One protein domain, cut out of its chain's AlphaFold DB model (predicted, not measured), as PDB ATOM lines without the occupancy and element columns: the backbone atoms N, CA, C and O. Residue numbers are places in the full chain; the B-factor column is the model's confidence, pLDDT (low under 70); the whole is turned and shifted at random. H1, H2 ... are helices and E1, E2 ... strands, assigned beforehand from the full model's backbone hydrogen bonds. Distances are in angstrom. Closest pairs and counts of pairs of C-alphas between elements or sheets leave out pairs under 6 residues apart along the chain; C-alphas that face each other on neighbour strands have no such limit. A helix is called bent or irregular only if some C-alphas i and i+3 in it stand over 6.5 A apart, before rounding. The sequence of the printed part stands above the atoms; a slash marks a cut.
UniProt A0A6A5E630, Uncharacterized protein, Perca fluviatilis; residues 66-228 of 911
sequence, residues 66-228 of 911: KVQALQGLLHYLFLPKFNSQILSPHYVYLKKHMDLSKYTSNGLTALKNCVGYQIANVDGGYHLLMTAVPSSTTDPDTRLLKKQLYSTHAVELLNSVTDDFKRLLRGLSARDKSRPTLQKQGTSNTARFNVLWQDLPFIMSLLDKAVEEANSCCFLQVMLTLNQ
ATOM      1  N   LYS A  66      -6.857  11.642  44.649       92.00
ATOM      2  CA  LYS A  66      -7.651  12.575  45.453       92.00
ATOM      3  C   LYS A  66      -7.448  13.991  44.943       92.00
ATOM      4  O   LYS A  66      -6.316  14.450  44.811       92.00
ATOM      5  N   VAL A  67      -8.531  14.703  44.663       93.88
ATOM      6  CA  VAL A  67      -8.483  16.096  44.201       93.88
ATOM      7  C   VAL A  67      -8.052  17.054  45.310       93.88
ATOM      8  O   VAL A  67      -7.655  18.179  45.022       93.88
ATOM      9  N   GLN A  68      -8.033  16.606  46.574       92.06
ATOM     10  CA  GLN A  68      -7.355  17.314  47.664       92.06
ATOM     11  C   GLN A  68      -5.872  17.613  47.367       92.06
ATOM     12  O   GLN A  68      -5.341  18.575  47.920       92.06
ATOM     13  N   ALA A  69      -5.227  16.853  46.475       90.88
ATOM     14  CA  ALA A  69      -3.867  17.117  46.012       90.88
ATOM     15  C   ALA A  69      -3.713  18.454  45.267       90.88
ATOM     16  O   ALA A  69      -2.595  18.910  45.050       90.88
ATOM     17  N   LEU A  70      -4.809  19.070  44.819       92.81
ATOM     18  CA  LEU A  70      -4.776  20.330  44.090       92.81
ATOM     19  C   LEU A  70      -4.232  21.465  44.970       92.81
ATOM     20  O   LEU A  70      -4.839  21.819  45.982       92.81
ATOM     21  N   GLN A  71      -3.119  22.067  44.547       89.06
ATOM     22  CA  GLN A  71      -2.534  23.241  45.203       89.06
ATOM     23  C   GLN A  71      -2.959  24.550  44.532       89.06
ATOM     24  O   GLN A  71      -3.078  25.580  45.199       89.06
ATOM     25  N   GLY A  72      -3.245  24.498  43.226       87.44
ATOM     26  CA  GLY A  72      -3.760  25.638  42.473       87.44
ATOM     27  C   GLY A  72      -5.064  26.182  43.062       87.44
ATOM     28  O   GLY A  72      -5.992  25.434  43.383       87.44
ATOM     29  N   LEU A  73      -5.150  27.505  43.193       89.44
ATOM     30  CA  LEU A  73      -6.335  28.165  43.734       89.44
ATOM     31  C   LEU A  73      -7.508  28.069  42.751       89.44
ATOM     32  O   LEU A  73      -7.340  28.176  41.539       89.44
ATOM     33  N   LEU A  74      -8.718  27.912  43.286       93.38
ATOM     34  CA  LEU A  74      -9.962  28.052  42.532       93.38
ATOM     35  C   LEU A  74     -10.982  28.829  43.355       93.38
ATOM     36  O   LEU A  74     -11.093  28.648  44.568       93.38
ATOM     37  N   HIS A  75     -11.756  29.677  42.684       90.88
ATOM     38  CA  HIS A  75     -12.784  30.492  43.337       90.88
ATOM     39  C   HIS A  75     -14.163  29.836  43.339       90.88
ATOM     40  O   HIS A  75     -14.959  30.070  44.247       90.88
ATOM     41  N   TYR A  76     -14.472  29.035  42.319       94.25
ATOM     42  CA  TYR A  76     -15.790  28.435  42.156       94.25
ATOM     43  C   TYR A  76     -15.687  26.970  41.758       94.25
ATOM     44  O   TYR A  76     -14.974  26.625  40.818       94.25
ATOM     45  N   LEU A  77     -16.472  26.148  42.449       95.25
ATOM     46  CA  LEU A  77     -16.769  24.769  42.101       95.25
ATOM     47  C   LEU A  77     -18.189  24.698  41.512       95.25
ATOM     48  O   LEU A  77     -19.158  25.144  42.132       95.25
ATOM     49  N   PHE A  78     -18.319  24.155  40.308       96.31
ATOM     50  CA  PHE A  78     -19.559  24.072  39.543       96.31
ATOM     51  C   PHE A  78     -20.102  22.641  39.567       96.31
ATOM     52  O   PHE A  78     -19.693  21.792  38.777       96.31
ATOM     53  N   LEU A  79     -21.061  22.383  40.456       95.38
ATOM     54  CA  LEU A  79     -21.787  21.112  40.548       95.38
ATOM     55  C   LEU A  79     -23.292  21.357  40.354       95.38
ATOM     56  O   LEU A  79     -24.071  21.291  41.318       95.38
ATOM     57  N   PRO A  80     -23.723  21.730  39.130       94.62
ATOM     58  CA  PRO A  80     -25.134  21.885  38.813       94.62
ATOM     59  C   PRO A  80     -25.838  20.524  38.779       94.62
ATOM     60  O   PRO A  80     -25.224  19.463  38.875       94.62
ATOM     61  N   LYS A  81     -27.161  20.551  38.607       93.88
ATOM     62  CA  LYS A  81     -27.883  19.348  38.195       93.88
ATOM     63  C   LYS A  81     -27.555  19.071  36.728       93.88
ATOM     64  O   LYS A  81     -27.907  19.872  35.862       93.88
ATOM     65  N   PHE A  82     -26.882  17.960  36.462       94.25
ATOM     66  CA  PHE A  82     -26.448  17.582  35.125       94.25
ATOM     67  C   PHE A  82     -27.609  17.074  34.274       94.25
ATOM     68  O   PHE A  82     -28.529  16.417  34.766       94.25
ATOM     69  N   ASN A  83     -27.545  17.380  32.981       93.56
ATOM     70  CA  ASN A  83     -28.391  16.828  31.929       93.56
ATOM     71  C   ASN A  83     -27.530  16.599  30.676       93.56
ATOM     72  O   ASN A  83     -26.411  17.101  30.591       93.56
ATOM     73  N   SER A  84     -28.043  15.859  29.695       88.12
ATOM     74  CA  SER A  84     -27.271  15.483  28.505       88.12
ATOM     75  C   SER A  84     -26.842  16.660  27.620       88.12
ATOM     76  O   SER A  84     -25.890  16.505  26.867       88.12
ATOM     77  N   GLN A  85     -27.502  17.821  27.703       87.75
ATOM     78  CA  GLN A  85     -27.197  18.992  26.870       87.75
ATOM     79  C   GLN A  85     -25.979  19.777  27.367       87.75
ATOM     80  O   GLN A  85     -25.330  20.444  26.568       87.75
ATOM     81  N   ILE A  86     -25.677  19.721  28.671       90.06
ATOM     82  CA  ILE A  86     -24.534  20.446  29.249       90.06
ATOM     83  C   ILE A  86     -23.256  19.609  29.314       90.06
ATOM     84  O   ILE A  86     -22.187  20.160  29.560       90.06
ATOM     85  N   LEU A  87     -23.357  18.290  29.132       92.00
ATOM     86  CA  LEU A  87     -22.190  17.416  29.094       92.00
ATOM     87  C   LEU A  87     -21.497  17.526  27.739       92.00
ATOM     88  O   LEU A  87     -22.146  17.529  26.694       92.00
ATOM     89  N   SER A  88     -20.168  17.561  27.766       90.88
ATOM     90  CA  SER A  88     -19.352  17.623  26.556       90.88
ATOM     91  C   SER A  88     -18.565  16.323  26.354       90.88
ATOM     92  O   SER A  88     -18.229  15.654  27.339       90.88
ATOM     93  N   PRO A  89     -18.274  15.920  25.103       90.88
ATOM     94  CA  PRO A  89     -17.384  14.798  24.830       90.88
ATOM     95  C   PRO A  89     -15.987  15.079  25.386       90.88
ATOM     96  O   PRO A  89     -15.379  16.091  25.046       90.88
ATOM     97  N   HIS A  90     -15.467  14.184  26.224       92.12
ATOM     98  CA  HIS A  90     -14.144  14.357  26.835       92.12
ATOM     99  C   HIS A  90     -13.061  13.467  26.204       92.12
ATOM    100  O   HIS A  90     -11.875  13.672  26.463       92.12
ATOM    101  N   TYR A  91     -13.431  12.524  25.326       90.94
ATOM    102  CA  TYR A  91     -12.477  11.623  24.670       90.94
ATOM    103  C   TYR A  91     -11.368  12.378  23.925       90.94
ATOM    104  O   TYR A  91     -10.208  11.987  24.000       90.94
ATOM    105  N   VAL A  92     -11.695  13.497  23.268       81.75
ATOM    106  CA  VAL A  92     -10.735  14.311  22.501       81.75
ATOM    107  C   VAL A  92      -9.568  14.803  23.366       81.75
ATOM    108  O   VAL A  92      -8.433  14.814  22.895       81.75
ATOM    109  N   TYR A  93      -9.823  15.129  24.636       81.81
ATOM    110  CA  TYR A  93      -8.800  15.582  25.587       81.81
ATOM    111  C   TYR A  93      -8.067  14.416  26.259       81.81
ATOM    112  O   TYR A  93      -6.894  14.524  26.607       81.81
ATOM    113  N   LEU A  94      -8.756  13.287  26.447       88.69
ATOM    114  CA  LEU A  94      -8.249  12.150  27.217       88.69
ATOM    115  C   LEU A  94      -7.511  11.111  26.370       88.69
ATOM    116  O   LEU A  94      -6.679  10.380  26.903       88.69
ATOM    117  N   LYS A  95      -7.768  11.046  25.060       89.56
ATOM    118  CA  LYS A  95      -7.241   9.998  24.170       89.56
ATOM    119  C   LYS A  95      -5.713   9.898  24.160       89.56
ATOM    120  O   LYS A  95      -5.191   8.797  24.059       89.56
ATOM    121  N   LYS A  96      -5.003  11.023  24.320       90.38
ATOM    122  CA  LYS A  96      -3.531  11.068  24.444       90.38
ATOM    123  C   LYS A  96      -3.043  10.795  25.881       90.38
ATOM    124  O   LYS A  96      -1.921  10.334  26.083       90.38
ATOM    125  N   HIS A  97      -3.883  11.058  26.884       91.38
ATOM    126  CA  HIS A  97      -3.551  10.884  28.299       91.38
ATOM    127  C   HIS A  97      -3.680   9.426  28.751       91.38
ATOM    128  O   HIS A  97      -2.867   8.954  29.540       91.38
ATOM    129  N   MET A  98      -4.678   8.692  28.260       89.75
ATOM    130  CA  MET A  98      -4.961   7.329  28.714       89.75
ATOM    131  C   MET A  98      -4.056   6.282  28.061       89.75
ATOM    132  O   MET A  98      -3.684   6.383  26.898       89.75
ATOM    133  N   ASP A  99      -3.735   5.228  28.811       88.56
ATOM    134  CA  ASP A  99      -3.034   4.067  28.269       88.56
ATOM    135  C   ASP A  99      -4.004   3.161  27.499       88.56
ATOM    136  O   ASP A  99      -4.559   2.200  28.042       88.56
ATOM    137  N   LEU A 100      -4.207   3.485  26.222       89.94
ATOM    138  CA  LEU A 100      -5.162   2.791  25.361       89.94
ATOM    139  C   LEU A 100      -4.804   1.312  25.152       89.94
ATOM    140  O   LEU A 100      -5.700   0.505  24.922       89.94
ATOM    141  N   SER A 101      -3.538   0.918  25.333       86.81
ATOM    142  CA  SER A 101      -3.106  -0.483  25.198       86.81
ATOM    143  C   SER A 101      -3.720  -1.444  26.224       86.81
ATOM    144  O   SER A 101      -3.660  -2.660  26.062       86.81
ATOM    145  N   LYS A 102      -4.345  -0.897  27.273       88.81
ATOM    146  CA  LYS A 102      -5.099  -1.646  28.289       88.81
ATOM    147  C   LYS A 102      -6.568  -1.874  27.914       88.81
ATOM    148  O   LYS A 102      -7.299  -2.479  28.699       88.81
ATOM    149  N   TYR A 103      -7.022  -1.368  26.769       91.50
ATOM    150  CA  TYR A 103      -8.411  -1.463  26.334       91.50
ATOM    151  C   TYR A 103      -8.595  -2.571  25.296       91.50
ATOM    152  O   TYR A 103      -7.730  -2.817  24.466       91.50
ATOM    153  N   THR A 104      -9.746  -3.236  25.301       90.75
ATOM    154  CA  THR A 104     -10.176  -4.022  24.132       90.75
ATOM    155  C   THR A 104     -10.851  -3.106  23.112       90.75
ATOM    156  O   THR A 104     -11.160  -1.951  23.407       90.75
ATOM    157  N   SER A 105     -11.165  -3.616  21.916       87.81
ATOM    158  CA  SER A 105     -11.956  -2.864  20.926       87.81
ATOM    159  C   SER A 105     -13.290  -2.353  21.498       87.81
ATOM    160  O   SER A 105     -13.671  -1.204  21.266       87.81
ATOM    161  N   ASN A 106     -13.983  -3.179  22.291       90.62
ATOM    162  CA  ASN A 106     -15.229  -2.785  22.958       90.62
ATOM    163  C   ASN A 106     -14.962  -1.745  24.049       90.62
ATOM    164  O   ASN A 106     -15.667  -0.740  24.115       90.62
ATOM    165  N   GLY A 107     -13.913  -1.944  24.852       91.75
ATOM    166  CA  GLY A 107     -13.453  -0.975  25.849       91.75
ATOM    167  C   GLY A 107     -13.196   0.407  25.259       91.75
ATOM    168  O   GLY A 107     -13.697   1.407  25.768       91.75
ATOM    169  N   LEU A 108     -12.451   0.462  24.154       91.06
ATOM    170  CA  LEU A 108     -12.142   1.702  23.450       91.06
ATOM    171  C   LEU A 108     -13.402   2.347  22.863       91.06
ATOM    172  O   LEU A 108     -13.560   3.559  22.942       91.06
ATOM    173  N   THR A 109     -14.325   1.547  22.324       90.62
ATOM    174  CA  THR A 109     -15.623   2.042  21.830       90.62
ATOM    175  C   THR A 109     -16.442   2.682  22.953       90.62
ATOM    176  O   THR A 109     -16.983   3.770  22.769       90.62
ATOM    177  N   ALA A 110     -16.494   2.057  24.133       93.06
ATOM    178  CA  ALA A 110     -17.138   2.651  25.303       93.06
ATOM    179  C   ALA A 110     -16.420   3.937  25.749       93.06
ATOM    180  O   ALA A 110     -17.074   4.936  26.029       93.06
ATOM    181  N   LEU A 111     -15.082   3.949  25.758       93.44
ATOM    182  CA  LEU A 111     -14.294   5.127  26.127       93.44
ATOM    183  C   LEU A 111     -14.486   6.298  25.148       93.44
ATOM    184  O   LEU A 111     -14.582   7.436  25.595       93.44
ATOM    185  N   LYS A 112     -14.603   6.043  23.837       92.12
ATOM    186  CA  LYS A 112     -14.908   7.068  22.818       92.12
ATOM    187  C   LYS A 112     -16.221   7.812  23.108       92.12
ATOM    188  O   LYS A 112     -16.366   8.969  22.722       92.12
ATOM    189  N   ASN A 113     -17.159   7.172  23.812       93.12
ATOM    190  CA  ASN A 113     -18.431   7.770  24.217       93.12
ATOM    191  C   ASN A 113     -18.345   8.580  25.525       93.12
ATOM    192  O   ASN A 113     -19.376   9.090  25.971       93.12
ATOM    193  N   CYS A 114     -17.166   8.707  26.148       94.06
ATOM    194  CA  CYS A 114     -17.040   9.373  27.438       94.06
ATOM    195  C   CYS A 114     -17.415  10.858  27.376       94.06
ATOM    196  O   CYS A 114     -17.062  11.604  26.454       94.06
ATOM    197  N   VAL A 115     -18.145  11.285  28.401       95.25
ATOM    198  CA  VAL A 115     -18.645  12.648  28.550       95.25
ATOM    199  C   VAL A 115     -18.357  13.151  29.953       95.25
ATOM    200  O   VAL A 115     -18.266  12.374  30.909       95.25
ATOM    201  N   GLY A 116     -18.230  14.461  30.080       95.38
ATOM    202  CA  GLY A 116     -18.004  15.095  31.364       95.38
ATOM    203  C   GLY A 116     -18.375  16.565  31.363       95.38
ATOM    204  O   GLY A 116     -19.025  17.074  30.444       95.38
ATOM    205  N   TYR A 117     -17.974  17.225  32.442       96.44
ATOM    206  CA  TYR A 117     -18.197  18.642  32.656       96.44
ATOM    207  C   TYR A 117     -16.977  19.288  33.307       96.44
ATOM    208  O   TYR A 117     -16.289  18.667  34.122       96.44
ATOM    209  N   GLN A 118     -16.723  20.547  32.967       96.06
ATOM    210  CA  GLN A 118     -15.712  21.354  33.631       96.06
ATOM    211  C   GLN A 118     -16.269  21.901  34.946       96.06
ATOM    212  O   GLN A 118     -17.148  22.759  34.956       96.06
ATOM    213  N   ILE A 119     -15.739  21.410  36.062       96.81
ATOM    214  CA  ILE A 119     -16.235  21.723  37.402       96.81
ATOM    215  C   ILE A 119     -15.480  22.875  38.070       96.81
ATOM    216  O   ILE A 119     -15.993  23.425  39.036       96.81
ATOM    217  N   ALA A 120     -14.308  23.293  37.581       96.69
ATOM    218  CA  ALA A 120     -13.653  24.516  38.056       96.69
ATOM    219  C   ALA A 120     -12.693  25.119  37.019       96.69
ATOM    220  O   ALA A 120     -12.187  24.426  36.134       96.69
ATOM    221  N   ASN A 121     -12.430  26.420  37.170       95.75
ATOM    222  CA  ASN A 121     -11.245  27.085  36.627       95.75
ATOM    223  C   ASN A 121     -10.247  27.243  37.768       95.75
ATOM    224  O   ASN A 121     -10.610  27.783  38.816       95.75
ATOM    225  N   VAL A 122      -9.030  26.768  37.551       93.88
ATOM    226  CA  VAL A 122      -7.927  26.853  38.501       93.88
ATOM    227  C   VAL A 122      -6.938  27.901  37.989       93.88
ATOM    228  O   VAL A 122      -6.732  28.039  36.776       93.88
ATOM    229  N   ASP A 123      -6.354  28.663  38.908       89.50
ATOM    230  CA  ASP A 123      -5.351  29.682  38.609       89.50
ATOM    231  C   ASP A 123      -4.210  29.114  37.756       89.50
ATOM    232  O   ASP A 123      -3.854  27.942  37.854       89.50
ATOM    233  N   GLY A 124      -3.660  29.946  36.870       84.31
ATOM    234  CA  GLY A 124      -2.708  29.508  35.843       84.31
ATOM    235  C   GLY A 124      -3.364  29.046  34.538       84.31
ATOM    236  O   GLY A 124      -2.653  28.768  33.581       84.31
ATOM    237  N   GLY A 125      -4.702  29.043  34.457       88.44
ATOM    238  CA  GLY A 125      -5.445  28.715  33.234       88.44
ATOM    239  C   GLY A 125      -5.752  27.226  33.075       88.44
ATOM    240  O   GLY A 125      -5.965  26.770  31.955       88.44
ATOM    241  N   TYR A 126      -5.770  26.476  34.179       92.69
ATOM    242  CA  TYR A 126      -6.110  25.057  34.178       92.69
ATOM    243  C   TYR A 126      -7.620  24.845  34.334       92.69
ATOM    244  O   TYR A 126      -8.319  25.599  35.022       92.69
ATOM    245  N   HIS A 127      -8.127  23.762  33.751       95.06
ATOM    246  CA  HIS A 127      -9.519  23.350  33.894       95.06
ATOM    247  C   HIS A 127      -9.608  22.040  34.671       95.06
ATOM    248  O   HIS A 127      -9.001  21.033  34.306       95.06
ATOM    249  N   LEU A 128     -10.382  22.049  35.757       96.75
ATOM    250  CA  LEU A 128     -10.692  20.839  36.511       96.75
ATOM    251  C   LEU A 128     -11.940  20.199  35.909       96.75
ATOM    252  O   LEU A 128     -13.017  20.801  35.901       96.75
ATOM    253  N   LEU A 129     -11.792  18.982  35.406       96.31
ATOM    254  CA  LEU A 129     -12.833  18.230  34.722       96.31
ATOM    255  C   LEU A 129     -13.293  17.044  35.562       96.31
ATOM    256  O   LEU A 129     -12.484  16.326  36.146       96.31
ATOM    257  N   MET A 130     -14.600  16.797  35.532       97.25
ATOM    258  CA  MET A 130     -15.229  15.600  36.072       97.25
ATOM    259  C   MET A 130     -15.819  14.790  34.924       97.25
ATOM    260  O   MET A 130     -16.732  15.248  34.232       97.25
ATOM    261  N   THR A 131     -15.272  13.598  34.697       96.75
ATOM    262  CA  THR A 131     -15.588  12.770  33.527       96.75
ATOM    263  C   THR A 131     -16.139  11.423  33.957       96.75
ATOM    264  O   THR A 131     -15.541  10.755  34.794       96.75
ATOM    265  N   ALA A 132     -17.239  10.983  33.346       95.62
ATOM    266  CA  ALA A 132     -17.710   9.611  33.489       95.62
ATOM    267  C   ALA A 132     -16.980   8.720  32.474       95.62
ATOM    268  O   ALA A 132     -17.127   8.911  31.263       95.62
ATOM    269  N   VAL A 133     -16.204   7.749  32.955       95.00
ATOM    270  CA  VAL A 133     -15.439   6.784  32.145       95.00
ATOM    271  C   VAL A 133     -15.889   5.345  32.437       95.00
ATOM    272  O   VAL A 133     -16.431   5.092  33.513       95.00
ATOM    273  N   PRO A 134     -15.680   4.378  31.523       93.94
ATOM    274  CA  PRO A 134     -15.993   2.976  31.794       93.94
ATOM    275  C   PRO A 134     -15.217   2.444  33.006       93.94
ATOM    276  O   PRO A 134     -14.014   2.693  33.136       93.94
ATOM    277  N   SER A 135     -15.884   1.678  33.872       91.25
ATOM    278  CA  SER A 135     -15.223   1.018  35.010       91.25
ATOM    279  C   SER A 135     -14.316  -0.135  34.562       91.25
ATOM    280  O   SER A 135     -13.297  -0.406  35.190       91.25
ATOM    281  N   SER A 136     -14.665  -0.792  33.451       89.56
ATOM    282  CA  SER A 136     -13.913  -1.899  32.846       89.56
ATOM    283  C   SER A 136     -13.282  -1.465  31.523       89.56
ATOM    284  O   SER A 136     -13.972  -0.939  30.647       89.56
ATOM    285  N   THR A 137     -11.976  -1.692  31.355       89.56
ATOM    286  CA  THR A 137     -11.272  -1.377  30.098       89.56
ATOM    287  C   THR A 137     -11.341  -2.523  29.087       89.56
ATOM    288  O   THR A 137     -11.176  -2.290  27.891       89.56
ATOM    289  N   THR A 138     -11.598  -3.758  29.526       89.75
ATOM    290  CA  THR A 138     -11.557  -4.955  28.670       89.75
ATOM    291  C   THR A 138     -12.933  -5.512  28.331       89.75
ATOM    292  O   THR A 138     -13.142  -5.961  27.205       89.75
ATOM    293  N   ASP A 139     -13.876  -5.442  29.261       89.94
ATOM    294  CA  ASP A 139     -15.239  -5.943  29.091       89.94
ATOM    295  C   ASP A 139     -16.232  -4.900  29.622       89.94
ATOM    296  O   ASP A 139     -16.686  -4.999  30.767       89.94
ATOM    297  N   PRO A 140     -16.465  -3.801  28.876       90.75
ATOM    298  CA  PRO A 140     -17.445  -2.804  29.278       90.75
ATOM    299  C   PRO A 140     -18.860  -3.349  29.077       90.75
ATOM    300  O   PRO A 140     -19.130  -4.116  28.151       90.75
ATOM    301  N   ASP A 141     -19.802  -2.870  29.887       92.06
ATOM    302  CA  ASP A 141     -21.210  -3.188  29.677       92.06
ATOM    303  C   ASP A 141     -21.665  -2.762  28.273       92.06
ATOM    304  O   ASP A 141     -21.413  -1.641  27.822       92.06
ATOM    305  N   THR A 142     -22.373  -3.656  27.583       90.69
ATOM    306  CA  THR A 142     -22.833  -3.448  26.201       90.69
ATOM    307  C   THR A 142     -23.655  -2.169  26.003       90.69
ATOM    308  O   THR A 142     -23.661  -1.608  24.904       90.69
ATOM    309  N   ARG A 143     -24.317  -1.653  27.050       90.81
ATOM    310  CA  ARG A 143     -25.050  -0.377  27.004       90.81
ATOM    311  C   ARG A 143     -24.126   0.811  26.751       90.81
ATOM    312  O   ARG A 143     -24.528   1.738  26.052       90.81
ATOM    313  N   LEU A 144     -22.885   0.766  27.241       91.94
ATOM    314  CA  LEU A 144     -21.896   1.840  27.084       91.94
ATOM    315  C   LEU A 144     -21.368   1.964  25.648       91.94
ATOM    316  O   LEU A 144     -20.819   2.997  25.269       91.94
ATOM    317  N   LEU A 145     -21.580   0.947  24.811       91.75
ATOM    318  CA  LEU A 145     -21.219   1.000  23.394       91.75
ATOM    319  C   LEU A 145     -22.130   1.950  22.597       91.75
ATOM    320  O   LEU A 145     -21.764   2.387  21.508       91.75
ATOM    321  N   LYS A 146     -23.305   2.310  23.135       92.19
ATOM    322  CA  LYS A 146     -24.256   3.233  22.502       92.19
ATOM    323  C   LYS A 146     -24.155   4.625  23.130       92.19
ATOM    324  O   LYS A 146     -24.540   4.806  24.283       92.19
ATOM    325  N   LYS A 147     -23.750   5.628  22.339       89.12
ATOM    326  CA  LYS A 147     -23.549   7.026  22.778       89.12
ATOM    327  C   LYS A 147     -24.713   7.598  23.604       89.12
ATOM    328  O   LYS A 147     -24.484   8.161  24.665       89.12
ATOM    329  N   GLN A 148     -25.961   7.407  23.164       89.19
ATOM    330  CA  GLN A 148     -27.144   7.915  23.879       89.19
ATOM    331  C   GLN A 148     -27.323   7.284  25.270       89.19
ATOM    332  O   GLN A 148     -27.597   7.997  26.231       89.19
ATOM    333  N   LEU A 149     -27.146   5.963  25.388       91.06
ATOM    334  CA  LEU A 149     -27.266   5.265  26.673       91.06
ATOM    335  C   LEU A 149     -26.106   5.614  27.606       91.06
ATOM    336  O   LEU A 149     -26.322   5.790  28.803       91.06
ATOM    337  N   TYR A 150     -24.902   5.773  27.050       93.94
ATOM    338  CA  TYR A 150     -23.748   6.256  27.799       93.94
ATOM    339  C   TYR A 150     -24.054   7.605  28.454       93.94
ATOM    340  O   TYR A 150     -23.866   7.758  29.659       93.94
ATOM    341  N   SER A 151     -24.568   8.575  27.687       93.12
ATOM    342  CA  SER A 151     -24.894   9.905  28.212       93.12
ATOM    343  C   SER A 151     -25.942   9.860  29.325       93.12
ATOM    344  O   SER A 151     -25.793  10.582  30.306       93.12
ATOM    345  N   THR A 152     -26.966   9.007  29.221       92.81
ATOM    346  CA  THR A 152     -27.974   8.842  30.283       92.81
ATOM    347  C   THR A 152     -27.343   8.362  31.588       92.81
ATOM    348  O   THR A 152     -27.528   8.994  32.626       92.81
ATOM    349  N   HIS A 153     -26.537   7.301  31.538       93.12
ATOM    350  CA  HIS A 153     -25.888   6.762  32.736       93.12
ATOM    351  C   HIS A 153     -24.797   7.685  33.291       93.12
ATOM    352  O   HIS A 153     -24.622   7.776  34.504       93.12
ATOM    353  N   ALA A 154     -24.099   8.427  32.429       94.75
ATOM    354  CA  ALA A 154     -23.171   9.463  32.867       94.75
ATOM    355  C   ALA A 154     -23.897  10.574  33.644       94.75
ATOM    356  O   ALA A 154     -23.412  11.006  34.685       94.75
ATOM    357  N   VAL A 155     -25.078  11.009  33.189       95.56
ATOM    358  CA  VAL A 155     -25.900  11.998  33.909       95.56
ATOM    359  C   VAL A 155     -26.331  11.479  35.282       95.56
ATOM    360  O   VAL A 155     -26.296  12.240  36.247       95.56
ATOM    361  N   GLU A 156     -26.729  10.211  35.384       94.00
ATOM    362  CA  GLU A 156     -27.092   9.579  36.662       94.00
ATOM    363  C   GLU A 156     -25.906   9.572  37.636       94.00
ATOM    364  O   GLU A 156     -26.027  10.077  38.753       94.00
ATOM    365  N   LEU A 157     -24.741   9.091  37.188       95.25
ATOM    366  CA  LEU A 157     -23.525   9.015  37.999       95.25
ATOM    367  C   LEU A 157     -23.054  10.398  38.477       95.25
ATOM    368  O   LEU A 157     -22.813  10.599  39.666       95.25
ATOM    369  N   LEU A 158     -22.954  11.372  37.567       95.81
ATOM    370  CA  LEU A 158     -22.480  12.720  37.902       95.81
ATOM    371  C   LEU A 158     -23.460  13.461  38.826       95.81
ATOM    372  O   LEU A 158     -23.033  14.237  39.680       95.81
ATOM    373  N   ASN A 159     -24.771  13.218  38.696       95.69
ATOM    374  CA  ASN A 159     -25.750  13.754  39.645       95.69
ATOM    375  C   ASN A 159     -25.652  13.088  41.024       95.69
ATOM    376  O   ASN A 159     -25.847  13.790  42.013       95.69
ATOM    377  N   SER A 160     -25.294  11.798  41.104       95.19
ATOM    378  CA  SER A 160     -25.018  11.139  42.391       95.19
ATOM    379  C   SER A 160     -23.900  11.857  43.141       95.19
ATOM    380  O   SER A 160     -24.103  12.224  44.292       95.19
ATOM    381  N   VAL A 161     -22.783  12.184  42.473       95.88
ATOM    382  CA  VAL A 161     -21.691  12.971  43.085       95.88
ATOM    383  C   VAL A 161     -22.211  14.298  43.636       95.88
ATOM    384  O   VAL A 161     -21.918  14.670  44.770       95.88
ATOM    385  N   THR A 162     -23.012  15.024  42.852       95.62
ATOM    386  CA  THR A 162     -23.594  16.302  43.283       95.62
ATOM    387  C   THR A 162     -24.501  16.140  44.509       95.62
ATOM    388  O   THR A 162     -24.483  16.982  45.412       95.62
ATOM    389  N   ASP A 163     -25.316  15.090  44.553       94.75
ATOM    390  CA  ASP A 163     -26.256  14.850  45.646       94.75
ATOM    391  C   ASP A 163     -25.555  14.341  46.914       94.75
ATOM    392  O   ASP A 163     -25.866  14.820  48.011       94.75
ATOM    393  N   ASP A 164     -24.543  13.486  46.772       95.25
ATOM    394  CA  ASP A 164     -23.672  13.044  47.861       95.25
ATOM    395  C   ASP A 164     -22.854  14.203  48.432       95.25
ATOM    396  O   ASP A 164     -22.837  14.412  49.647       95.25
ATOM    397  N   PHE A 165     -22.301  15.072  47.583       96.31
ATOM    398  CA  PHE A 165     -21.608  16.281  48.027       96.31
ATOM    399  C   PHE A 165     -22.528  17.205  48.846       96.31
ATOM    400  O   PHE A 165     -22.167  17.655  49.937       96.31
ATOM    401  N   LYS A 166     -23.770  17.439  48.390       95.31
ATOM    402  CA  LYS A 166     -24.776  18.197  49.162       95.31
ATOM    403  C   LYS A 166     -25.118  17.515  50.485       95.31
ATOM    404  O   LYS A 166     -25.306  18.203  51.493       95.31
ATOM    405  N   ARG A 167     -25.242  16.185  50.498       95.31
ATOM    406  CA  ARG A 167     -25.521  15.410  51.713       95.31
ATOM    407  C   ARG A 167     -24.384  15.563  52.722       95.31
ATOM    408  O   ARG A 167     -24.661  15.884  53.878       95.31
ATOM    409  N   LEU A 168     -23.134  15.425  52.280       95.44
ATOM    410  CA  LEU A 168     -21.940  15.614  53.105       95.44
ATOM    411  C   LEU A 168     -21.889  17.027  53.695       95.44
ATOM    412  O   LEU A 168     -21.738  17.166  54.908       95.44
ATOM    413  N   LEU A 169     -22.132  18.069  52.889       94.50
ATOM    414  CA  LEU A 169     -22.188  19.460  53.357       94.50
ATOM    415  C   LEU A 169     -23.261  19.692  54.438       94.50
ATOM    416  O   LEU A 169     -23.030  20.413  55.413       94.50
ATOM    417  N   ARG A 170     -24.446  19.084  54.297       91.25
ATOM    418  CA  ARG A 170     -25.524  19.182  55.303       91.25
ATOM    419  C   ARG A 170     -25.179  18.428  56.588       91.25
ATOM    420  O   ARG A 170     -25.511  18.912  57.675       91.25
ATOM    421  N   GLY A 171     -24.502  17.288  56.455       91.19
ATOM    422  CA  GLY A 171     -24.069  16.410  57.544       91.19
ATOM    423  C   GLY A 171     -22.859  16.907  58.343       91.19
ATOM    424  O   GLY A 171     -22.494  16.272  59.327       91.19
ATOM    425  N   LEU A 172     -22.252  18.037  57.962       94.25
ATOM    426  CA  LEU A 172     -21.100  18.600  58.669       94.25
ATOM    427  C   LEU A 172     -21.404  18.964  60.131       94.25
ATOM    428  O   LEU A 172     -22.502  19.433  60.471       94.25
ATOM    429  N   SER A 173     -20.381  18.803  60.975       93.88
ATOM    430  CA  SER A 173     -20.399  19.200  62.385       93.88
ATOM    431  C   SER A 173     -20.603  20.716  62.539       93.88
ATOM    432  O   SER A 173     -20.330  21.491  61.621       93.88
ATOM    433  N   ALA A 174     -21.052  21.172  63.714       89.50
ATOM    434  CA  ALA A 174     -21.186  22.608  63.988       89.50
ATOM    435  C   ALA A 174     -19.845  23.357  63.846       89.50
ATOM    436  O   ALA A 174     -19.820  24.490  63.367       89.50
ATOM    437  N   ARG A 175     -18.731  22.699  64.201       92.38
ATOM    438  CA  ARG A 175     -17.373  23.230  64.038       92.38
ATOM    439  C   ARG A 175     -16.997  23.382  62.567       92.38
ATOM    440  O   ARG A 175     -16.443  24.403  62.195       92.38
ATOM    441  N   ASP A 176     -17.290  22.399  61.724       91.88
ATOM    442  CA  ASP A 176     -16.951  22.512  60.303       91.88
ATOM    443  C   ASP A 176     -17.852  23.521  59.598       91.88
ATOM    444  O   ASP A 176     -17.373  24.287  58.774       91.88
ATOM    445  N   LYS A 177     -19.131  23.613  59.981       90.06
ATOM    446  CA  LYS A 177     -20.056  24.629  59.455       90.06
ATOM    447  C   LYS A 177     -19.616  26.064  59.746       90.06
ATOM    448  O   LYS A 177     -20.026  26.953  59.005       90.06
ATOM    449  N   SER A 178     -18.793  26.314  60.769       90.56
ATOM    450  CA  SER A 178     -18.257  27.655  61.055       90.56
ATOM    451  C   SER A 178     -17.115  28.080  60.125       90.56
ATOM    452  O   SER A 178     -16.693  29.237  60.172       90.56
ATOM    453  N   ARG A 179     -16.643  27.187  59.242       93.69
ATOM    454  CA  ARG A 179     -15.635  27.510  58.228       93.69
ATOM    455  C   ARG A 179     -16.091  28.671  57.335       93.69
ATOM    456  O   ARG A 179     -17.241  28.671  56.883       93.69
ATOM    457  N   PRO A 180     -15.215  29.642  57.022       92.25
ATOM    458  CA  PRO A 180     -15.600  30.843  56.281       92.25
ATOM    459  C   PRO A 180     -16.251  30.587  54.918       92.25
ATOM    460  O   PRO A 180     -17.148  31.334  54.530       92.25
ATOM    461  N   THR A 181     -15.858  29.527  54.206       92.31
ATOM    462  CA  THR A 181     -16.506  29.136  52.942       92.31
ATOM    463  C   THR A 181     -17.979  28.780  53.135       92.31
ATOM    464  O   THR A 181     -18.823  29.174  52.336       92.31
ATOM    465  N   LEU A 182     -18.309  28.073  54.219       92.00
ATOM    466  CA  LEU A 182     -19.666  27.608  54.510       92.00
ATOM    467  C   LEU A 182     -20.538  28.696  55.140       92.00
ATOM    468  O   LEU A 182     -21.745  28.703  54.935       92.00
ATOM    469  N   GLN A 183     -19.937  29.650  55.849       89.31
ATOM    470  CA  GLN A 183     -20.653  30.799  56.413       89.31
ATOM    471  C   GLN A 183     -21.154  31.781  55.343       89.31
ATOM    472  O   GLN A 183     -22.122  32.503  55.570       89.31
ATOM    473  N   LYS A 184     -20.507  31.822  54.173       80.56
ATOM    474  CA  LYS A 184     -20.825  32.783  53.105       80.56
ATOM    475  C   LYS A 184     -21.862  32.290  52.092       80.56
ATOM    476  O   LYS A 184     -22.198  33.048  51.185       80.56
ATOM    477  N   GLN A 185     -22.354  31.052  52.198       84.69
ATOM    478  CA  GLN A 185     -23.260  30.483  51.192       84.69
ATOM    479  C   GLN A 185     -24.123  29.327  51.708       84.69
ATOM    480  O   GLN A 185     -23.803  28.669  52.693       84.69
ATOM    481  N   GLY A 186     -25.221  29.047  51.003       81.00
ATOM    482  CA  GLY A 186     -26.091  27.910  51.304       81.00
ATOM    483  C   GLY A 186     -25.508  26.577  50.826       81.00
ATOM    484  O   GLY A 186     -25.010  26.470  49.711       81.00
ATOM    485  N   THR A 187     -25.650  25.523  51.633       83.00
ATOM    486  CA  THR A 187     -25.200  24.152  51.310       83.00
ATOM    487  C   THR A 187     -26.168  23.371  50.409       83.00
ATOM    488  O   THR A 187     -25.921  22.217  50.066       83.00
ATOM    489  N   SER A 188     -27.300  23.972  50.031       82.44
ATOM    490  CA  SER A 188     -28.322  23.356  49.176       82.44
ATOM    491  C   SER A 188     -28.109  23.614  47.681       82.44
ATOM    492  O   SER A 188     -28.481  22.759  46.874       82.44
ATOM    493  N   ASN A 189     -27.511  24.751  47.308       86.62
ATOM    494  CA  ASN A 189     -27.249  25.129  45.920       86.62
ATOM    495  C   ASN A 189     -25.749  25.050  45.609       86.62
ATOM    496  O   ASN A 189     -24.973  25.905  46.023       86.62
ATOM    497  N   THR A 190     -25.365  24.033  44.843       91.81
ATOM    498  CA  THR A 190     -23.975  23.753  44.451       91.81
ATOM    499  C   THR A 190     -23.693  24.082  42.986       91.81
ATOM    500  O   THR A 190     -22.596  23.815  42.507       91.81
ATOM    501  N   ALA A 191     -24.653  24.674  42.261       91.06
ATOM    502  CA  ALA A 191     -24.476  25.000  40.844       91.06
ATOM    503  C   ALA A 191     -23.300  25.960  40.611       91.06
ATOM    504  O   ALA A 191     -22.628  25.880  39.587       91.06
ATOM    505  N   ARG A 192     -23.039  26.837  41.586       92.44
ATOM    506  CA  ARG A 192     -21.855  27.691  41.662       92.44
ATOM    507  C   ARG A 192     -21.480  27.891  43.129       92.44
ATOM    508  O   ARG A 192     -21.980  28.805  43.781       92.44
ATOM    509  N   PHE A 193     -20.639  27.008  43.642       93.62
ATOM    510  CA  PHE A 193     -20.207  26.979  45.035       93.62
ATOM    511  C   PHE A 193     -18.889  27.746  45.184       93.62
ATOM    512  O   PHE A 193     -17.884  27.377  44.585       93.62
ATOM    513  N   ASN A 194     -18.895  28.843  45.936       92.94
ATOM    514  CA  ASN A 194     -17.705  29.647  46.212       92.94
ATOM    515  C   ASN A 194     -16.746  28.862  47.117       92.94
ATOM    516  O   ASN A 194     -17.194  28.245  48.078       92.94
ATOM    517  N   VAL A 195     -15.445  28.889  46.852       92.62
ATOM    518  CA  VAL A 195     -14.438  28.221  47.685       92.62
ATOM    519  C   VAL A 195     -13.392  29.248  48.093       92.62
ATOM    520  O   VAL A 195     -12.768  29.884  47.250       92.62
ATOM    521  N   LEU A 196     -13.216  29.451  49.402       91.62
ATOM    522  CA  LEU A 196     -12.145  30.307  49.910       91.62
ATOM    523  C   LEU A 196     -10.868  29.484  50.067       91.62
ATOM    524  O   LEU A 196     -10.918  28.353  50.547       91.62
ATOM    525  N   TRP A 197      -9.728  30.092  49.734       88.31
ATOM    526  CA  TRP A 197      -8.413  29.440  49.696       88.31
ATOM    527  C   TRP A 197      -8.096  28.612  50.957       88.31
ATOM    528  O   TRP A 197      -7.679  27.465  50.859       88.31
ATOM    529  N   GLN A 198      -8.387  29.143  52.147       91.12
ATOM    530  CA  GLN A 198      -8.108  28.493  53.437       91.12
ATOM    531  C   GLN A 198      -8.938  27.227  53.719       91.12
ATOM    532  O   GLN A 198      -8.571  26.429  54.580       91.12
ATOM    533  N   ASP A 199     -10.065  27.041  53.025       93.19
ATOM    534  CA  ASP A 199     -10.912  25.851  53.136       93.19
ATOM    535  C   ASP A 199     -10.816  24.952  51.892       93.19
ATOM    536  O   ASP A 199     -11.488  23.922  51.849       93.19
ATOM    537  N   LEU A 200     -10.001  25.305  50.890       91.31
ATOM    538  CA  LEU A 200      -9.901  24.565  49.630       91.31
ATOM    539  C   LEU A 200      -9.593  23.071  49.848       91.31
ATOM    540  O   LEU A 200     -10.398  22.257  49.387       91.31
ATOM    541  N   PRO A 201      -8.559  22.671  50.623       91.81
ATOM    542  CA  PRO A 201      -8.280  21.250  50.860       91.81
ATOM    543  C   PRO A 201      -9.447  20.522  51.533       91.81
ATOM    544  O   PRO A 201      -9.741  19.371  51.225       91.81
ATOM    545  N   PHE A 202     -10.158  21.208  52.436       94.56
ATOM    546  CA  PHE A 202     -11.311  20.636  53.122       94.56
ATOM    547  C   PHE A 202     -12.480  20.409  52.159       94.56
ATOM    548  O   PHE A 202     -13.052  19.322  52.148       94.56
ATOM    549  N   ILE A 203     -12.824  21.396  51.326       95.12
ATOM    550  CA  ILE A 203     -13.910  21.257  50.346       95.12
ATOM    551  C   ILE A 203     -13.573  20.193  49.296       95.12
ATOM    552  O   ILE A 203     -14.437  19.376  48.981       95.12
ATOM    553  N   MET A 204     -12.327  20.145  48.814       95.88
ATOM    554  CA  MET A 204     -11.872  19.090  47.903       95.88
ATOM    555  C   MET A 204     -11.959  17.702  48.554       95.88
ATOM    556  O   MET A 204     -12.476  16.783  47.929       95.88
ATOM    557  N   SER A 205     -11.622  17.561  49.843       96.00
ATOM    558  CA  SER A 205     -11.789  16.283  50.561       96.00
ATOM    559  C   SER A 205     -13.253  15.820  50.682       96.00
ATOM    560  O   SER A 205     -13.522  14.626  50.799       96.00
ATOM    561  N   LEU A 206     -14.225  16.744  50.670       96.44
ATOM    562  CA  LEU A 206     -15.650  16.391  50.622       96.44
ATOM    563  C   LEU A 206     -16.070  15.955  49.216       96.44
ATOM    564  O   LEU A 206     -16.915  15.073  49.090       96.44
ATOM    565  N   LEU A 207     -15.491  16.564  48.177       96.81
ATOM    566  CA  LEU A 207     -15.700  16.144  46.795       96.81
ATOM    567  C   LEU A 207     -15.124  14.744  46.553       96.81
ATOM    568  O   LEU A 207     -15.818  13.915  45.975       96.81
ATOM    569  N   ASP A 208     -13.925  14.457  47.066       96.00
ATOM    570  CA  ASP A 208     -13.316  13.121  47.012       96.00
ATOM    571  C   ASP A 208     -14.246  12.062  47.619       96.00
ATOM    572  O   ASP A 208     -14.569  11.075  46.963       96.00
ATOM    573  N   LYS A 209     -14.786  12.315  48.819       95.81
ATOM    574  CA  LYS A 209     -15.752  11.407  49.465       95.81
ATOM    575  C   LYS A 209     -17.026  11.205  48.642       95.81
ATOM    576  O   LYS A 209     -17.510  10.084  48.544       95.81
ATOM    577  N   ALA A 210     -17.565  12.271  48.049       95.50
ATOM    578  CA  ALA A 210     -18.758  12.174  47.207       95.50
ATOM    579  C   ALA A 210     -18.498  11.346  45.936       95.50
ATOM    580  O   ALA A 210     -19.358  10.583  45.499       95.50
ATOM    581  N   VAL A 211     -17.307  11.479  45.348       94.88
ATOM    582  CA  VAL A 211     -16.873  10.671  44.202       94.88
ATOM    583  C   VAL A 211     -16.683   9.206  44.598       94.88
ATOM    584  O   VAL A 211     -17.150   8.324  43.880       94.88
ATOM    585  N   GLU A 212     -16.056   8.934  45.744       92.50
ATOM    586  CA  GLU A 212     -15.897   7.578  46.286       92.50
ATOM    587  C   GLU A 212     -17.254   6.887  46.511       92.50
ATOM    588  O   GLU A 212     -17.423   5.732  46.123       92.50
ATOM    589  N   GLU A 213     -18.241   7.594  47.075       91.56
ATOM    590  CA  GLU A 213     -19.595   7.069  47.302       91.56
ATOM    591  C   GLU A 213     -20.342   6.796  45.980       91.56
ATOM    592  O   GLU A 213     -20.943   5.727  45.814       91.56
ATOM    593  N   ALA A 214     -20.250   7.706  45.003       89.12
ATOM    594  CA  ALA A 214     -20.895   7.566  43.694       89.12
ATOM    595  C   ALA A 214     -20.274   6.458  42.820       89.12
ATOM    596  O   ALA A 214     -20.978   5.787  42.059       89.12
ATOM    597  N   ASN A 215     -18.968   6.211  42.955       86.12
ATOM    598  CA  ASN A 215     -18.237   5.168  42.223       86.12
ATOM    599  C   ASN A 215     -18.610   3.731  42.636       86.12
ATOM    600  O   ASN A 215     -18.058   2.772  42.101       86.12
ATOM    601  N   SER A 216     -19.585   3.561  43.532       71.44
ATOM    602  CA  SER A 216     -20.204   2.269  43.850       71.44
ATOM    603  C   SER A 216     -21.058   1.681  42.707       71.44
ATOM    604  O   SER A 216     -21.478   0.523  42.782       71.44
ATOM    605  N   CYS A 217     -21.303   2.439  41.630       63.47
ATOM    606  CA  CYS A 217     -21.978   1.961  40.420       63.47
ATOM    607  C   CYS A 217     -21.117   0.947  39.630       63.47
ATOM    608  O   CYS A 217     -19.911   1.116  39.478       63.47
ATOM    609  N   CYS A 218     -21.722  -0.105  39.065       69.81
ATOM    610  CA  CYS A 218     -20.968  -1.231  38.491       69.81
ATOM    611  C   CYS A 218     -20.450  -1.050  37.047       69.81
ATOM    612  O   CYS A 218     -19.662  -1.883  36.603       69.81
ATOM    613  N   PHE A 219     -20.835   0.003  36.309       85.62
ATOM    614  CA  PHE A 219     -20.492   0.132  34.874       85.62
ATOM    615  C   PHE A 219     -19.674   1.381  34.504       85.62
ATOM    616  O   PHE A 219     -18.853   1.321  33.584       85.62
ATOM    617  N   LEU A 220     -19.890   2.502  35.198       92.94
ATOM    618  CA  LEU A 220     -19.163   3.761  35.010       92.94
ATOM    619  C   LEU A 220     -18.514   4.192  36.326       92.94
ATOM    620  O   LEU A 220     -19.055   3.936  37.400       92.94
ATOM    621  N   GLN A 221     -17.398   4.901  36.214       94.25
ATOM    622  CA  GLN A 221     -16.700   5.544  37.320       94.25
ATOM    623  C   GLN A 221     -16.383   6.997  36.960       94.25
ATOM    624  O   GLN A 221     -16.254   7.361  35.788       94.25
ATOM    625  N   VAL A 222     -16.252   7.832  37.978       95.44
ATOM    626  CA  VAL A 222     -15.870   9.232  37.858       95.44
ATOM    627  C   VAL A 222     -14.354   9.343  37.897       95.44
ATOM    628  O   VAL A 222     -13.701   8.856  38.818       95.44
ATOM    629  N   MET A 223     -13.812  10.022  36.895       94.88
ATOM    630  CA  MET A 223     -12.413  10.402  36.794       94.88
ATOM    631  C   MET A 223     -12.303  11.924  36.891       94.88
ATOM    632  O   MET A 223     -12.921  12.648  36.102       94.88
ATOM    633  N   LEU A 224     -11.512  12.398  37.853       96.56
ATOM    634  CA  LEU A 224     -11.171  13.809  38.004       96.56
ATOM    635  C   LEU A 224      -9.819  14.078  37.349       96.56
ATOM    636  O   LEU A 224      -8.824  13.427  37.679       96.56
ATOM    637  N   THR A 225      -9.786  15.044  36.432       96.50
ATOM    638  CA  THR A 225      -8.552  15.451  35.753       96.50
ATOM    639  C   THR A 225      -8.389  16.958  35.737       96.50
ATOM    640  O   THR A 225      -9.343  17.665  35.425       96.50
ATOM    641  N   LEU A 226      -7.181  17.450  35.993       95.75
ATOM    642  CA  LEU A 226      -6.795  18.834  35.723       95.75
ATOM    643  C   LEU A 226      -6.101  18.888  34.363       95.75
ATOM    644  O   LEU A 226      -5.193  18.093  34.131       95.75
ATOM    645  N   ASN A 227      -6.494  19.792  33.469       94.19
ATOM    646  CA  ASN A 227      -5.815  19.937  32.186       94.19
ATOM    647  C   ASN A 227      -5.525  21.386  31.791       94.19
ATOM    648  O   ASN A 227      -6.189  22.323  32.227       94.19
ATOM    649  N   GLN A 228      -4.511  21.541  30.946       91.00
ATOM    650  CA  GLN A 228      -4.200  22.773  30.230       91.00
ATOM    651  C   GLN A 228      -3.468  22.411  28.936       91.00
ATOM    652  O   GLN A 228      -2.563  21.582  28.956       91.00
TER     653      GLN A 228
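Overview. This is residues 66 to 228 of the 911 residues of an uncharacterized protein of Perca fluviatilis (UniProt A0A6A5E630). One curled, strongly twisted sheet of four strands is covered on one face by two long helices, H4 and H7, making two layers; H7 meets H4 with its residues 206 to 214 and slants away from it. The short helices H1, H2 and H3 gather near one end of the long axis, and H5 and H6 lie at the other, beyond the last residue of H4. The printed part has 163 residues, with named elements in the order E1 H1 H2 E2 E3 H3 H4 H5 H6 H7 E4; the sheet's order is E1 E2 E3 E4, all antiparallel, and the class is mixed, helices and strands. The whole is compact, with a radius of gyration of the C-alphas of 16.2 A, and elongated, spanning 51 by 31 by 26 A.

Arrangement. In the sheet, E2, residues 115 to 122, and E3, residues 126 to 134, form a hairpin, with N 119 and O 128 2.8 A apart. E4, residues 220 to 228, is an edge strand beside E3, with N 129 and O 225 2.8 A apart. E1, residues 74 to 77, is the other edge strand; C-alphas 74 and 122 of E1 and E2 face each other at 4.7 A, with no backbone N and O within hydrogen-bond range across that pair. E2 bends by 50 degrees at residue 119. H4, residues 147 to 170, is on the sheet at a height of 8.8 A, over E3, and runs slantwise to the strands, at 55 degrees to E3 on the local plane; its closest C-alphas to E3 are those of Ala 154 and Ala 132, 5.5 A apart. H7, residues 197 to 214, is on the sheet at a height of 9.3 A. With its residues 206 to 214 alone H7 touches H4, opposite ways at a steep tilt of 53 degrees, closest at the C-alphas of Asp 164 and Ala 210, 5.0 A. H1, residues 91 to 94, and H2, residues 105 to 112, only graze the sheet. H2 touches H3, residues 142 to 145, closest at the C-alphas of Ala 110 and Leu 145, 4.8 A. H5, residues 174 to 177, and H6, residues 180 to 183, are not on the sheet. Every O i to N i+4 pair is within hydrogen-bond range in H2 and H4, and 12 of 14 are in H7.

Along the chain. E1 begins at C-alpha 74, (-9.962, 28.052, 42.532). H4 measures 34.8 A and H7 25.9 A; H7 is irregular, with C-alphas 198 and 201 7.7 A apart. E2, E3 and E4 measure 20.4 A, 24.3 A and 24.7 A. E4 ends at C-alpha 228, (-4.200, 22.773, 30.230).

Size, cuts and confidence. The C-alphas farthest apart, of Ser 105 and Ala 174, are 50.9 A apart. The printed part has no cut. The links from E1 to H1 and from H6 to H7 are long. Residues 217 to 218 have pLDDT under 70.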